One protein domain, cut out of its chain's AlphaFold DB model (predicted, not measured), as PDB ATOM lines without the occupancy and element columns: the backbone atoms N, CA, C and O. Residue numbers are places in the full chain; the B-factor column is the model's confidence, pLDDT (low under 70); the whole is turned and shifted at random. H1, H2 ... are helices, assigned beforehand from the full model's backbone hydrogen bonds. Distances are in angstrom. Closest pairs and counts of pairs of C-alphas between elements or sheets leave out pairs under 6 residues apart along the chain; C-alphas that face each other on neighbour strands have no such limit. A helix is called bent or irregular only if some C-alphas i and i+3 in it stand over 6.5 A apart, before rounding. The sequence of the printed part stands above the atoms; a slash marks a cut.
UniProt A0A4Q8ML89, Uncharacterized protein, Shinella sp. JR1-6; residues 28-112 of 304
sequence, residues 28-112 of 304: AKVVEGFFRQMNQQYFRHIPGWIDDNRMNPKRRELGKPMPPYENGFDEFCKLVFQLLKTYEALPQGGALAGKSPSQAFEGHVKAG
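This is residues 28 to 112 of the 304 residues of an uncharacterized protein of Shinella sp. JR1-6 (UniProt A0A4Q8ML89). Three helices form a loose, elongated chain of parts: H2, the longest, is the middle piece, the later part of H1 packs steeply on its later half, and H3 makes a corner with its last residues. A long loop, residues 46 to 71, makes one end of the long axis and H3 the other, while residues 28 to 33 stick out. The printed part has 85 residues with three named helices, H1, H2 and H3 in that order, and no named strand; the class is all helix, though under half of the residues, 42 of 85, are in named elements. The whole is loose, with a radius of gyration of the C-alphas of 15.9 A and spans of 52 by 26 by 23 A.

H1, residues 32 to 45, touches H2, residues 72 to 89, at a steep tilt of 59 degrees, opposite ways. H1 touches H2 with residues 38 to 43 alone, and H2 touches H1 with residues 80 to 87 alone; their closest C-alphas, of Tyr 42 and Leu 83, are 6.2 A apart. H2, with residues 87 to 89 alone, touches H3, residues 101 to 110, at a steep tilt of 62 degrees, the same way. Their closest C-alphas, of Glu 88 and Pro 101, are 5.0 A apart. H1 and H3 are apart. In H2 and H3 every O i to N i+4 pair is within hydrogen-bond range; in H1, 7 of 10 are.

H1 begins at C-alpha 32 (-33.539, -30.151, -26.871) and is 19.6 A long; it is irregular, but only just, with C-alphas 40 and 43 6.9 A apart. H2 is 26.2 A long. H3 is 14.2 A long and ends at C-alpha 110 (-18.512, -52.403, -33.827).

The two C-alphas farthest apart, of Gly 63 and Gly 112, are 54.0 A apart. The printed part has no cut, and both links are long, with 26 and 11 residues. Mean pLDDT of the printed part is 82.5; residues 28 to 32, 58 to 63 and 65 are under 70.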
ATOM      1  N   ALA A  28     -36.704 -40.815 -23.968       52.53
ATOM      2  CA  ALA A  28     -37.295 -40.451 -25.256       52.53
ATOM      3  C   ALA A  28     -37.172 -38.954 -25.617       52.53
ATOM      4  O   ALA A  28     -37.572 -38.547 -26.704       52.53
ATOM      5  N   LYS A  29     -36.653 -38.111 -24.711       56.56
ATOM      6  CA  LYS A  29     -36.585 -36.651 -24.872       56.56
ATOM      7  C   LYS A  29     -35.256 -36.053 -24.400       56.56
ATOM      8  O   LYS A  29     -35.239 -35.211 -23.511       56.56
ATOM      9  N   VAL A  30     -34.136 -36.432 -25.018       59.66
ATOM     10  CA  VAL A  30     -32.883 -35.641 -24.952       59.66
ATOM     11  C   VAL A  30     -32.606 -34.991 -26.316       59.66
ATOM     12  O   VAL A  30     -31.511 -35.061 -26.855       59.66
ATOM     13  N   VAL A  31     -33.636 -34.394 -26.919       62.19
ATOM     14  CA  VAL A  31     -33.559 -33.754 -28.251       62.19
ATOM     15  C   VAL A  31     -33.394 -32.234 -28.185       62.19
ATOM     16  O   VAL A  31     -33.003 -31.616 -29.169       62.19
ATOM     17  N   GLU A  32     -33.613 -31.612 -27.026       67.88
ATOM     18  CA  GLU A  32     -33.539 -30.151 -26.871       67.88
ATOM     19  C   GLU A  32     -32.123 -29.601 -27.121       67.88
ATOM     20  O   GLU A  32     -31.948 -28.588 -27.799       67.88
ATOM     21  N   GLY A  33     -31.089 -30.321 -26.668       72.00
ATOM     22  CA  GLY A  33     -29.693 -29.974 -26.955       72.00
ATOM     23  C   GLY A  33     -29.345 -30.072 -28.443       72.00
ATOM     24  O   GLY A  33     -28.624 -29.219 -28.962       72.00
ATOM     25  N   PHE A  34     -29.913 -31.063 -29.137       78.19
ATOM     26  CA  PHE A  34     -29.755 -31.237 -30.579       78.19
ATOM     27  C   PHE A  34     -30.407 -30.089 -31.357       78.19
ATOM     28  O   PHE A  34     -29.741 -29.468 -32.181       78.19
ATOM     29  N   PHE A  35     -31.664 -29.743 -31.053       77.50
ATOM     30  CA  PHE A  35     -32.353 -28.631 -31.721       77.50
ATOM     31  C   PHE A  35     -31.616 -27.311 -31.528       77.50
ATOM     32  O   PHE A  35     -31.393 -26.584 -32.496       77.50
ATOM     33  N   ARG A  36     -31.139 -27.040 -30.306       81.25
ATOM     34  CA  ARG A  36     -30.318 -25.858 -30.035       81.25
ATOM     35  C   ARG A  36     -29.093 -25.813 -30.943       81.25
ATOM     36  O   ARG A  36     -28.788 -24.769 -31.511       81.25
ATOM     37  N   GLN A  37     -28.390 -26.932 -31.080       81.88
ATOM     38  CA  GLN A  37     -27.190 -27.009 -31.898       81.88
ATOM     39  C   GLN A  37     -27.487 -26.856 -33.395       81.88
ATOM     40  O   GLN A  37     -26.832 -26.055 -34.063       81.88
ATOM     41  N   MET A  38     -28.508 -27.547 -33.907       85.88
ATOM     42  CA  MET A  38     -28.936 -27.433 -35.301       85.88
ATOM     43  C   MET A  38     -29.359 -26.004 -35.646       85.88
ATOM     44  O   MET A  38     -28.844 -25.435 -36.608       85.88
ATOM     45  N   ASN A  39     -30.198 -25.380 -34.814       85.12
ATOM     46  CA  ASN A  39     -30.685 -24.016 -35.025       85.12
ATOM     47  C   ASN A  39     -29.551 -22.982 -34.945       85.12
ATOM     48  O   ASN A  39     -29.473 -22.074 -35.773       85.12
ATOM     49  N   GLN A  40     -28.641 -23.112 -33.971       82.06
ATOM     50  CA  GLN A  40     -27.597 -22.111 -33.724       82.06
ATOM     51  C   GLN A  40     -26.370 -22.236 -34.628       82.06
ATOM     52  O   GLN A  40     -25.717 -21.219 -34.867       82.06
ATOM     53  N   GLN A  41     -26.024 -23.439 -35.094       83.44
ATOM     54  CA  GLN A  41     -24.778 -23.675 -35.833       83.44
ATOM     55  C   GLN A  41     -24.995 -23.975 -37.316       83.44
ATOM     56  O   GLN A  41     -24.160 -23.568 -38.116       83.44
ATOM     57  N   TYR A  42     -26.104 -24.618 -37.693       88.00
ATOM     58  CA  TYR A  42     -26.307 -25.116 -39.057       88.00
ATOM     59  C   TYR A  42     -27.459 -24.393 -39.768       88.00
ATOM     60  O   TYR A  42     -27.234 -23.684 -40.748       88.00
ATOM     61  N   PHE A  43     -28.689 -24.497 -39.257       88.44
ATOM     62  CA  PHE A  43     -29.889 -23.991 -39.936       88.44
ATOM     63  C   PHE A  43     -29.959 -22.468 -40.038       88.44
ATOM     64  O   PHE A  43     -30.529 -21.963 -40.999       88.44
ATOM     65  N   ARG A  44     -29.290 -21.721 -39.148       84.88
ATOM     66  CA  ARG A  44     -29.158 -20.253 -39.266       84.88
ATOM     67  C   ARG A  44     -28.561 -19.768 -40.596       84.88
ATOM     68  O   ARG A  44     -28.631 -18.579 -40.889       84.88
ATOM     69  N   HIS A  45     -27.907 -20.654 -41.348       84.25
ATOM     70  CA  HIS A  45     -27.310 -20.349 -42.646       84.25
ATOM     71  C   HIS A  45     -28.288 -20.547 -43.813       84.25
ATOM     72  O   HIS A  45     -27.976 -20.146 -44.932       84.25
ATOM     73  N   ILE A  46     -29.465 -21.131 -43.565       88.25
ATOM     74  CA  ILE A  46     -30.512 -21.303 -44.570       88.25
ATOM     75  C   ILE A  46     -31.194 -19.944 -44.817       88.25
ATOM     76  O   ILE A  46     -31.642 -19.302 -43.862       88.25
ATOM     77  N   PRO A  47     -31.313 -19.492 -46.080       85.19
ATOM     78  CA  PRO A  47     -32.087 -18.299 -46.415       85.19
ATOM     79  C   PRO A  47     -33.536 -18.414 -45.928       85.19
ATOM     80  O   PRO A  47     -34.190 -19.432 -46.145       85.19
ATOM     81  N   GLY A  48     -34.033 -17.377 -45.260       82.62
ATOM     82  CA  GLY A  48     -35.382 -17.350 -44.690       82.62
ATOM     83  C   GLY A  48     -35.519 -18.008 -43.311       82.62
ATOM     84  O   GLY A  48     -36.630 -18.061 -42.785       82.62
ATOM     85  N   TRP A  49     -34.433 -18.491 -42.694       85.75
ATOM     86  CA  TRP A  49     -34.476 -19.090 -41.358       85.75
ATOM     87  C   TRP A  49     -34.767 -18.062 -40.256       85.75
ATOM     88  O   TRP A  49     -33.951 -17.187 -39.969       85.75
ATOM     89  N   ILE A  50     -35.908 -18.202 -39.581       80.75
ATOM     90  CA  ILE A  50     -36.371 -17.252 -38.556       80.75
ATOM     91  C   ILE A  50     -36.115 -17.687 -37.103       80.75
ATOM     92  O   ILE A  50     -36.313 -16.870 -36.206       80.75
ATOM     93  N   ASP A  51     -35.597 -18.902 -36.874       80.06
ATOM     94  CA  ASP A  51     -35.429 -19.517 -35.539       80.06
ATOM     95  C   ASP A  51     -36.775 -19.728 -34.795       80.06
ATOM     96  O   ASP A  51     -37.848 -19.466 -35.343       80.06
ATOM     97  N   ASP A  52     -36.740 -20.219 -33.553       74.75
ATOM     98  CA  ASP A  52     -37.951 -20.611 -32.801       74.75
ATOM     99  C   ASP A  52     -38.859 -19.426 -32.402       74.75
ATOM    100  O   ASP A  52     -40.051 -19.599 -32.129       74.75
ATOM    101  N   ASN A  53     -38.327 -18.198 -32.361       76.38
ATOM    102  CA  ASN A  53     -39.077 -17.017 -31.932       76.38
ATOM    103  C   ASN A  53     -39.599 -16.200 -33.121       76.38
ATOM    104  O   ASN A  53     -38.949 -15.272 -33.601       76.38
ATOM    105  N   ARG A  54     -40.846 -16.469 -33.520       70.31
ATOM    106  CA  ARG A  54     -41.528 -15.738 -34.604       70.31
ATOM    107  C   ARG A  54     -41.670 -14.230 -34.350       70.31
ATOM    108  O   ARG A  54     -41.720 -13.467 -35.312       70.31
ATOM    109  N   MET A  55     -41.746 -13.798 -33.090       74.94
ATOM    110  CA  MET A  55     -41.898 -12.380 -32.730       74.94
ATOM    111  C   MET A  55     -40.567 -11.621 -32.765       74.94
ATOM    112  O   MET A  55     -40.556 -10.407 -32.950       74.94
ATOM    113  N   ASN A  56     -39.446 -12.332 -32.630       72.88
ATOM    114  CA  ASN A  56     -38.100 -11.786 -32.762       72.88
ATOM    115  C   ASN A  56     -37.257 -12.676 -33.690       72.88
ATOM    116  O   ASN A  56     -36.348 -13.369 -33.219       72.88
ATOM    117  N   PRO A  57     -37.581 -12.702 -34.996       70.62
ATOM    118  CA  PRO A  57     -36.874 -13.555 -35.931       70.62
ATOM    119  C   PRO A  57     -35.429 -13.081 -36.039       70.62
ATOM    120  O   PRO A  57     -35.173 -11.874 -36.105       70.62
ATOM    121  N   LYS A  58     -34.471 -14.011 -36.094       68.00
ATOM    122  CA  LYS A  58     -33.084 -13.637 -36.399       68.00
ATOM    123  C   LYS A  58     -33.041 -13.030 -37.797       68.00
ATOM    124  O   LYS A  58     -33.579 -13.601 -38.733       68.00
ATOM    125  N   ARG A  59     -32.433 -11.852 -37.945       67.38
ATOM    126  CA  ARG A  59     -32.321 -11.136 -39.227       67.38
ATOM    127  C   ARG A  59     -30.852 -10.992 -39.595       67.38
ATOM    128  O   ARG A  59     -30.013 -10.823 -38.715       67.38
ATOM    129  N   ARG A  60     -30.550 -11.047 -40.895       62.47
ATOM    130  CA  ARG A  60     -29.194 -10.811 -41.417       62.47
ATOM    131  C   ARG A  60     -28.837  -9.320 -41.401       62.47
ATOM    132  O   ARG A  60     -27.687  -8.976 -41.167       62.47
ATOM    133  N   GLU A  61     -29.838  -8.459 -41.591       68.06
ATOM    134  CA  GLU A  61     -29.736  -6.998 -41.528       68.06
ATOM    135  C   GLU A  61     -30.790  -6.435 -40.564       68.06
ATOM    136  O   GLU A  61     -31.939  -6.890 -40.538       68.06
ATOM    137  N   LEU A  62     -30.411  -5.432 -39.766       62.50
ATOM    138  CA  LEU A  62     -31.324  -4.760 -38.844       62.50
ATOM    139  C   LEU A  62     -32.451  -4.074 -39.642       62.50
ATOM    140  O   LEU A  62     -32.191  -3.318 -40.572       62.50
ATOM    141  N   GLY A  63     -33.710  -4.351 -39.293       64.62
ATOM    142  CA  GLY A  63     -34.882  -3.699 -39.895       64.62
ATOM    143  C   GLY A  63     -35.462  -4.347 -41.162       64.62
ATOM    144  O   GLY A  63     -36.638  -4.123 -41.432       64.62
ATOM    145  N   LYS A  64     -34.738  -5.220 -41.882       70.56
ATOM    146  CA  LYS A  64     -35.270  -5.898 -43.086       70.56
ATOM    147  C   LYS A  64     -35.737  -7.335 -42.801       70.56
ATOM    148  O   LYS A  64     -35.082  -8.033 -42.024       70.56
ATOM    149  N   PRO A  65     -36.857  -7.797 -43.389       67.38
ATOM    150  CA  PRO A  65     -37.245  -9.203 -43.314       67.38
ATOM    151  C   PRO A  65     -36.218 -10.072 -44.051       67.38
ATOM    152  O   PRO A  65     -35.597  -9.629 -45.016       67.38
ATOM    153  N   MET A  66     -36.021 -11.309 -43.591       70.38
ATOM    154  CA  MET A  66     -35.169 -12.256 -44.311       70.38
ATOM    155  C   MET A  66     -35.860 -12.637 -45.630       70.38
ATOM    156  O   MET A  66     -37.072 -12.873 -45.602       70.38
ATOM    157  N   PRO A  67     -35.146 -12.679 -46.772       75.06
ATOM    158  CA  PRO A  67     -35.749 -13.126 -48.020       75.06
ATOM    159  C   PRO A  67     -36.274 -14.561 -47.867       75.06
ATOM    160  O   PRO A  67     -35.672 -15.348 -47.123       75.06
ATOM    161  N   PRO A  68     -37.398 -14.902 -48.523       81.75
ATOM    162  CA  PRO A  68     -37.917 -16.262 -48.514       81.75
ATOM    163  C   PRO A  68     -36.914 -17.218 -49.169       81.75
ATOM    164  O   PRO A  68     -36.021 -16.807 -49.906       81.75
ATOM    165  N   TYR A  69     -37.060 -18.512 -48.904       88.56
ATOM    166  CA  TYR A  69     -36.271 -19.523 -49.597       88.56
ATOM    167  C   TYR A  69     -36.767 -19.670 -51.045       88.56
ATOM    168  O   TYR A  69     -37.918 -20.042 -51.266       88.56
ATOM    169  N   GLU A  70     -35.915 -19.369 -52.026       88.81
ATOM    170  CA  GLU A  70     -36.327 -19.218 -53.435       88.81
ATOM    171  C   GLU A  70     -36.218 -20.510 -54.263       88.81
ATOM    172  O   GLU A  70     -36.871 -20.637 -55.294       88.81
ATOM    173  N   ASN A  71     -35.453 -21.505 -53.804       88.94
ATOM    174  CA  ASN A  71     -35.098 -22.675 -54.621       88.94
ATOM    175  C   ASN A  71     -36.152 -23.806 -54.612       88.94
ATOM    176  O   ASN A  71     -35.915 -24.878 -55.161       88.94
ATOM    177  N   GLY A  72     -37.316 -23.591 -53.990       91.62
ATOM    178  CA  GLY A  72     -38.384 -24.593 -53.893       91.62
ATOM    179  C   GLY A  72     -38.158 -25.672 -52.822       91.62
ATOM    180  O   GLY A  72     -37.135 -25.714 -52.141       91.62
ATOM    181  N   PHE A  73     -39.156 -26.540 -52.634       90.31
ATOM    182  CA  PHE A  73     -39.177 -27.504 -51.525       90.31
ATOM    183  C   PHE A  73     -38.126 -28.617 -51.660       90.31
ATOM    184  O   PHE A  73     -37.466 -28.959 -50.681       90.31
ATOM    185  N   ASP A  74     -37.910 -29.140 -52.867       93.06
ATOM    186  CA  ASP A  74     -36.965 -30.242 -53.077       93.06
ATOM    187  C   ASP A  74     -35.515 -29.820 -52.799       93.06
ATOM    188  O   ASP A  74     -34.763 -30.546 -52.144       93.06
ATOM    189  N   GLU A  75     -35.122 -28.618 -53.231       93.06
ATOM    190  CA  GLU A  75     -33.800 -28.056 -52.929       93.06
ATOM    191  C   GLU A  75     -33.646 -27.718 -51.445       93.06
ATOM    192  O   GLU A  75     -32.577 -27.935 -50.867       93.06
ATOM    193  N   PHE A  76     -34.724 -27.275 -50.789       92.12
ATOM    194  CA  PHE A  76     -34.734 -27.090 -49.341       92.12
ATOM    195  C   PHE A  76     -34.458 -28.410 -48.609       92.12
ATOM    196  O   PHE A  76     -33.576 -28.463 -47.750       92.12
ATOM    197  N   CYS A  77     -35.153 -29.491 -48.978       93.44
ATOM    198  CA  CYS A  77     -34.919 -30.820 -48.416       93.44
ATOM    199  C   CYS A  77     -33.464 -31.253 -48.610       93.44
ATOM    200  O   CYS A  77     -32.812 -31.651 -47.642       93.44
ATOM    201  N   LYS A  78     -32.920 -31.125 -49.829       93.75
ATOM    202  CA  LYS A  78     -31.511 -31.441 -50.114       93.75
ATOM    203  C   LYS A  78     -30.563 -30.647 -49.216       93.75
ATOM    204  O   LYS A  78     -29.669 -31.241 -48.616       93.75
ATOM    205  N   LEU A  79     -30.770 -29.337 -49.085       93.12
ATOM    206  CA  LEU A  79     -29.950 -28.468 -48.241       93.12
ATOM    207  C   LEU A  79     -29.979 -28.908 -46.771       93.12
ATOM    208  O   LEU A  79     -28.924 -29.048 -46.151       93.12
ATOM    209  N   VAL A  80     -31.167 -29.175 -46.222       91.81
ATOM    210  CA  VAL A  80     -31.326 -29.649 -44.838       91.81
ATOM    211  C   VAL A  80     -30.617 -30.988 -44.633       91.81
ATOM    212  O   VAL A  80     -29.887 -31.142 -43.653       91.81
ATOM    213  N   PHE A  81     -30.755 -31.934 -45.569       92.75
ATOM    214  CA  PHE A  81     -30.060 -33.222 -45.495       92.75
ATOM    215  C   PHE A  81     -28.536 -33.071 -45.526       92.75
ATOM    216  O   PHE A  81     -27.843 -33.782 -44.801       92.75
ATOM    217  N   GLN A  82     -27.992 -32.141 -46.315       93.31
ATOM    218  CA  GLN A  82     -26.546 -31.889 -46.330       93.31
ATOM    219  C   GLN A  82     -26.050 -31.270 -45.018       93.31
ATOM    220  O   GLN A  82     -24.997 -31.660 -44.505       93.31
ATOM    221  N   LEU A  83     -26.817 -30.352 -44.424       92.12
ATOM    222  CA  LEU A  83     -26.494 -29.782 -43.114       92.12
ATOM    223  C   LEU A  83     -26.548 -30.841 -42.004       92.12
ATOM    224  O   LEU A  83     -25.666 -30.867 -41.147       92.12
ATOM    225  N   LEU A  84     -27.524 -31.754 -42.052       91.19
ATOM    226  CA  LEU A  84     -27.603 -32.889 -41.132       91.19
ATOM    227  C   LEU A  84     -26.392 -33.822 -41.279       91.19
ATOM    228  O   LEU A  84     -25.749 -34.140 -40.283       91.19
ATOM    229  N   LYS A  85     -26.015 -34.184 -42.511       91.12
ATOM    230  CA  LYS A  85     -24.795 -34.971 -42.774       91.12
ATOM    231  C   LYS A  85     -23.536 -34.284 -42.247       91.12
ATOM    232  O   LYS A  85     -22.637 -34.941 -41.734       91.12
ATOM    233  N   THR A  86     -23.477 -32.957 -42.348       90.38
ATOM    234  CA  THR A  86     -22.361 -32.170 -41.808       90.38
ATOM    235  C   THR A  86     -22.308 -32.275 -40.282       90.38
ATOM    236  O   THR A  86     -21.241 -32.516 -39.723       90.38
ATOM    237  N   TYR A  87     -23.454 -32.157 -39.604       89.56
ATOM    238  CA  TYR A  87     -23.551 -32.366 -38.157       89.56
ATOM    239  C   TYR A  87     -23.107 -33.777 -37.740       89.56
ATOM    240  O   TYR A  87     -22.351 -33.925 -36.779       89.56
ATOM    241  N   GLU A  88     -23.536 -34.803 -38.475       89.19
ATOM    242  CA  GLU A  88     -23.179 -36.201 -38.217       89.19
ATOM    243  C   GLU A  88     -21.673 -36.475 -38.382       89.19
ATOM    244  O   GLU A  88     -21.103 -37.283 -37.642       89.19
ATOM    245  N   ALA A  89     -21.014 -35.765 -39.303       90.19
ATOM    246  CA  ALA A  89     -19.588 -35.906 -39.586       90.19
ATOM    247  C   ALA A  89     -18.680 -35.106 -38.635       90.19
ATOM    248  O   ALA A  89     -17.552 -35.531 -38.374       90.19
ATOM    249  N   LEU A  90     -19.135 -33.965 -38.111       88.69
ATOM    250  CA  LEU A  90     -18.296 -33.082 -37.298       88.69
ATOM    251  C   LEU A  90     -18.160 -33.564 -35.840       88.69
ATOM    252  O   LEU A  90     -19.167 -33.876 -35.198       88.69
ATOM    253  N   PRO A  91     -16.936 -33.575 -35.277       87.88
ATOM    254  CA  PRO A  91     -16.700 -33.849 -33.861       87.88
ATOM    255  C   PRO A  91     -17.474 -32.938 -32.903       87.88
ATOM    256  O   PRO A  91     -17.513 -31.721 -33.089       87.88
ATOM    257  N   GLN A  92     -18.031 -33.521 -31.837       83.12
ATOM    258  CA  GLN A  92     -18.816 -32.806 -30.831       83.12
ATOM    259  C   GLN A  92     -18.192 -32.920 -29.440       83.12
ATOM    260  O   GLN A  92     -17.774 -33.989 -28.994       83.12
ATOM    261  N   GLY A  93     -18.150 -31.791 -28.732       77.56
ATOM    262  CA  GLY A  93     -17.763 -31.734 -27.323       77.56
ATOM    263  C   GLY A  93     -18.854 -32.281 -26.392       77.56
ATOM    264  O   GLY A  93     -19.939 -32.674 -26.817       77.56
ATOM    265  N   GLY A  94     -18.584 -32.289 -25.086       79.88
ATOM    266  CA  GLY A  94     -19.544 -32.758 -24.084       79.88
ATOM    267  C   GLY A  94     -19.750 -34.274 -24.129       79.88
ATOM    268  O   GLY A  94     -18.788 -35.028 -24.011       79.88
ATOM    269  N   ALA A  95     -20.998 -34.722 -24.295       72.44
ATOM    270  CA  ALA A  95     -21.393 -36.132 -24.172       72.44
ATOM    271  C   ALA A  95     -20.728 -37.078 -25.192       72.44
ATOM    272  O   ALA A  95     -20.606 -38.269 -24.923       72.44
ATOM    273  N   LEU A  96     -20.288 -36.558 -26.342       81.56
ATOM    274  CA  LEU A  96     -19.617 -37.338 -27.389       81.56
ATOM    275  C   LEU A  96     -18.083 -37.319 -27.274       81.56
ATOM    276  O   LEU A  96     -17.409 -37.966 -28.072       81.56
ATOM    277  N   ALA A  97     -17.527 -36.622 -26.274       85.00
ATOM    278  CA  ALA A  97     -16.098 -36.620 -25.939       85.00
ATOM    279  C   ALA A  97     -15.151 -36.378 -27.138       85.00
ATOM    280  O   ALA A  97     -14.103 -37.011 -27.248       85.00
ATOM    281  N   GLY A  98     -15.522 -35.477 -28.053       86.69
ATOM    282  CA  GLY A  98     -14.721 -35.146 -29.233       86.69
ATOM    283  C   GLY A  98     -14.885 -36.116 -30.407       86.69
ATOM    284  O   GLY A  98     -14.143 -36.009 -31.377       86.69
ATOM    285  N   LYS A  99     -15.845 -37.042 -30.353       88.50
ATOM    286  CA  LYS A  99     -16.249 -37.872 -31.497       88.50
ATOM    287  C   LYS A  99     -17.392 -37.212 -32.257       88.50
ATOM    288  O   LYS A  99     -18.179 -36.458 -31.680       88.50
ATOM    289  N   SER A 100     -17.506 -37.509 -33.546       91.06
ATOM    290  CA  SER A 100     -18.715 -37.171 -34.296       91.06
ATOM    291  C   SER A 100     -19.860 -38.142 -33.962       91.06
ATOM    292  O   SER A 100     -19.596 -39.274 -33.533       91.06
ATOM    293  N   PRO A 101     -21.132 -37.748 -34.156       89.81
ATOM    294  CA  PRO A 101     -22.262 -38.662 -34.014       89.81
ATOM    295  C   PRO A 101     -22.094 -39.950 -34.832       89.81
ATOM    296  O   PRO A 101     -22.320 -41.037 -34.298       89.81
ATOM    297  N   SER A 102     -21.612 -39.861 -36.080       90.94
ATOM    298  CA  SER A 102     -21.338 -41.044 -36.907       90.94
ATOM    299  C   SER A 102     -20.245 -41.933 -36.316       90.94
ATOM    300  O   SER A 102     -20.408 -43.148 -36.298       90.94
ATOM    301  N   GLN A 103     -19.159 -41.360 -35.784       92.25
ATOM    302  CA  GLN A 103     -18.077 -42.134 -35.156       92.25
ATOM    303  C   GLN A 103     -18.532 -42.833 -33.871       92.25
ATOM    304  O   GLN A 103     -18.123 -43.959 -33.587       92.25
ATOM    305  N   ALA A 104     -19.372 -42.171 -33.071       90.44
ATOM    306  CA  ALA A 104     -19.953 -42.781 -31.882       90.44
ATOM    307  C   ALA A 104     -20.884 -43.942 -32.261       90.44
ATOM    308  O   ALA A 104     -20.763 -45.029 -31.696       90.44
ATOM    309  N   PHE A 105     -21.750 -43.740 -33.259       89.62
ATOM    310  CA  PHE A 105     -22.627 -44.782 -33.787       89.62
ATOM    311  C   PHE A 105     -21.842 -45.967 -34.367       89.62
ATOM    312  O   PHE A 105     -22.110 -47.110 -34.010       89.62
ATOM    313  N   GLU A 106     -20.810 -45.708 -35.173       92.00
ATOM    314  CA  GLU A 106     -19.916 -46.741 -35.705       92.00
ATOM    315  C   GLU A 106     -19.245 -47.543 -34.578       92.00
ATOM    316  O   GLU A 106     -19.147 -48.767 -34.653       92.00
ATOM    317  N   GLY A 107     -18.828 -46.871 -33.499       92.25
ATOM    318  CA  GLY A 107     -18.305 -47.527 -32.301       92.25
ATOM    319  C   GLY A 107     -19.312 -48.486 -31.659       92.25
ATOM    320  O   GLY A 107     -18.935 -49.591 -31.275       92.25
ATOM    321  N   HIS A 108     -20.590 -48.104 -31.586       89.88
ATOM    322  CA  HIS A 108     -21.654 -48.974 -31.079       89.88
ATOM    323  C   HIS A 108     -21.928 -50.166 -31.999       89.88
ATOM    324  O   HIS A 108     -22.056 -51.286 -31.506       89.88
ATOM    325  N   VAL A 109     -21.959 -49.953 -33.318       92.56
ATOM    326  CA  VAL A 109     -22.099 -51.037 -34.306       92.56
ATOM    327  C   VAL A 109     -20.946 -52.037 -34.162       92.56
ATOM    328  O   VAL A 109     -21.180 -53.237 -34.048       92.56
ATOM    329  N   LYS A 110     -19.697 -51.554 -34.062       93.31
ATOM    330  CA  LYS A 110     -18.512 -52.403 -33.827       93.31
ATOM    331  C   LYS A 110     -18.554 -53.135 -32.484       93.31
ATOM    332  O   LYS A 110     -18.024 -54.234 -32.381       93.31
ATOM    333  N   ALA A 111     -19.192 -52.552 -31.470       92.69
ATOM    334  CA  ALA A 111     -19.410 -53.181 -30.168       92.69
ATOM    335  C   ALA A 111     -20.554 -54.217 -30.165       92.69
ATOM    336  O   ALA A 111     -20.864 -54.771 -29.112       92.69
ATOM    337  N   GLY A 112     -21.178 -54.488 -31.317       91.06
ATOM    338  CA  GLY A 112     -22.216 -55.508 -31.473       91.06
ATOM    339  C   GLY A 112     -23.648 -54.980 -31.390       91.06
ATOM    340  O   GLY A 112     -24.579 -55.779 -31.313       91.06
TER     341      GLY A 112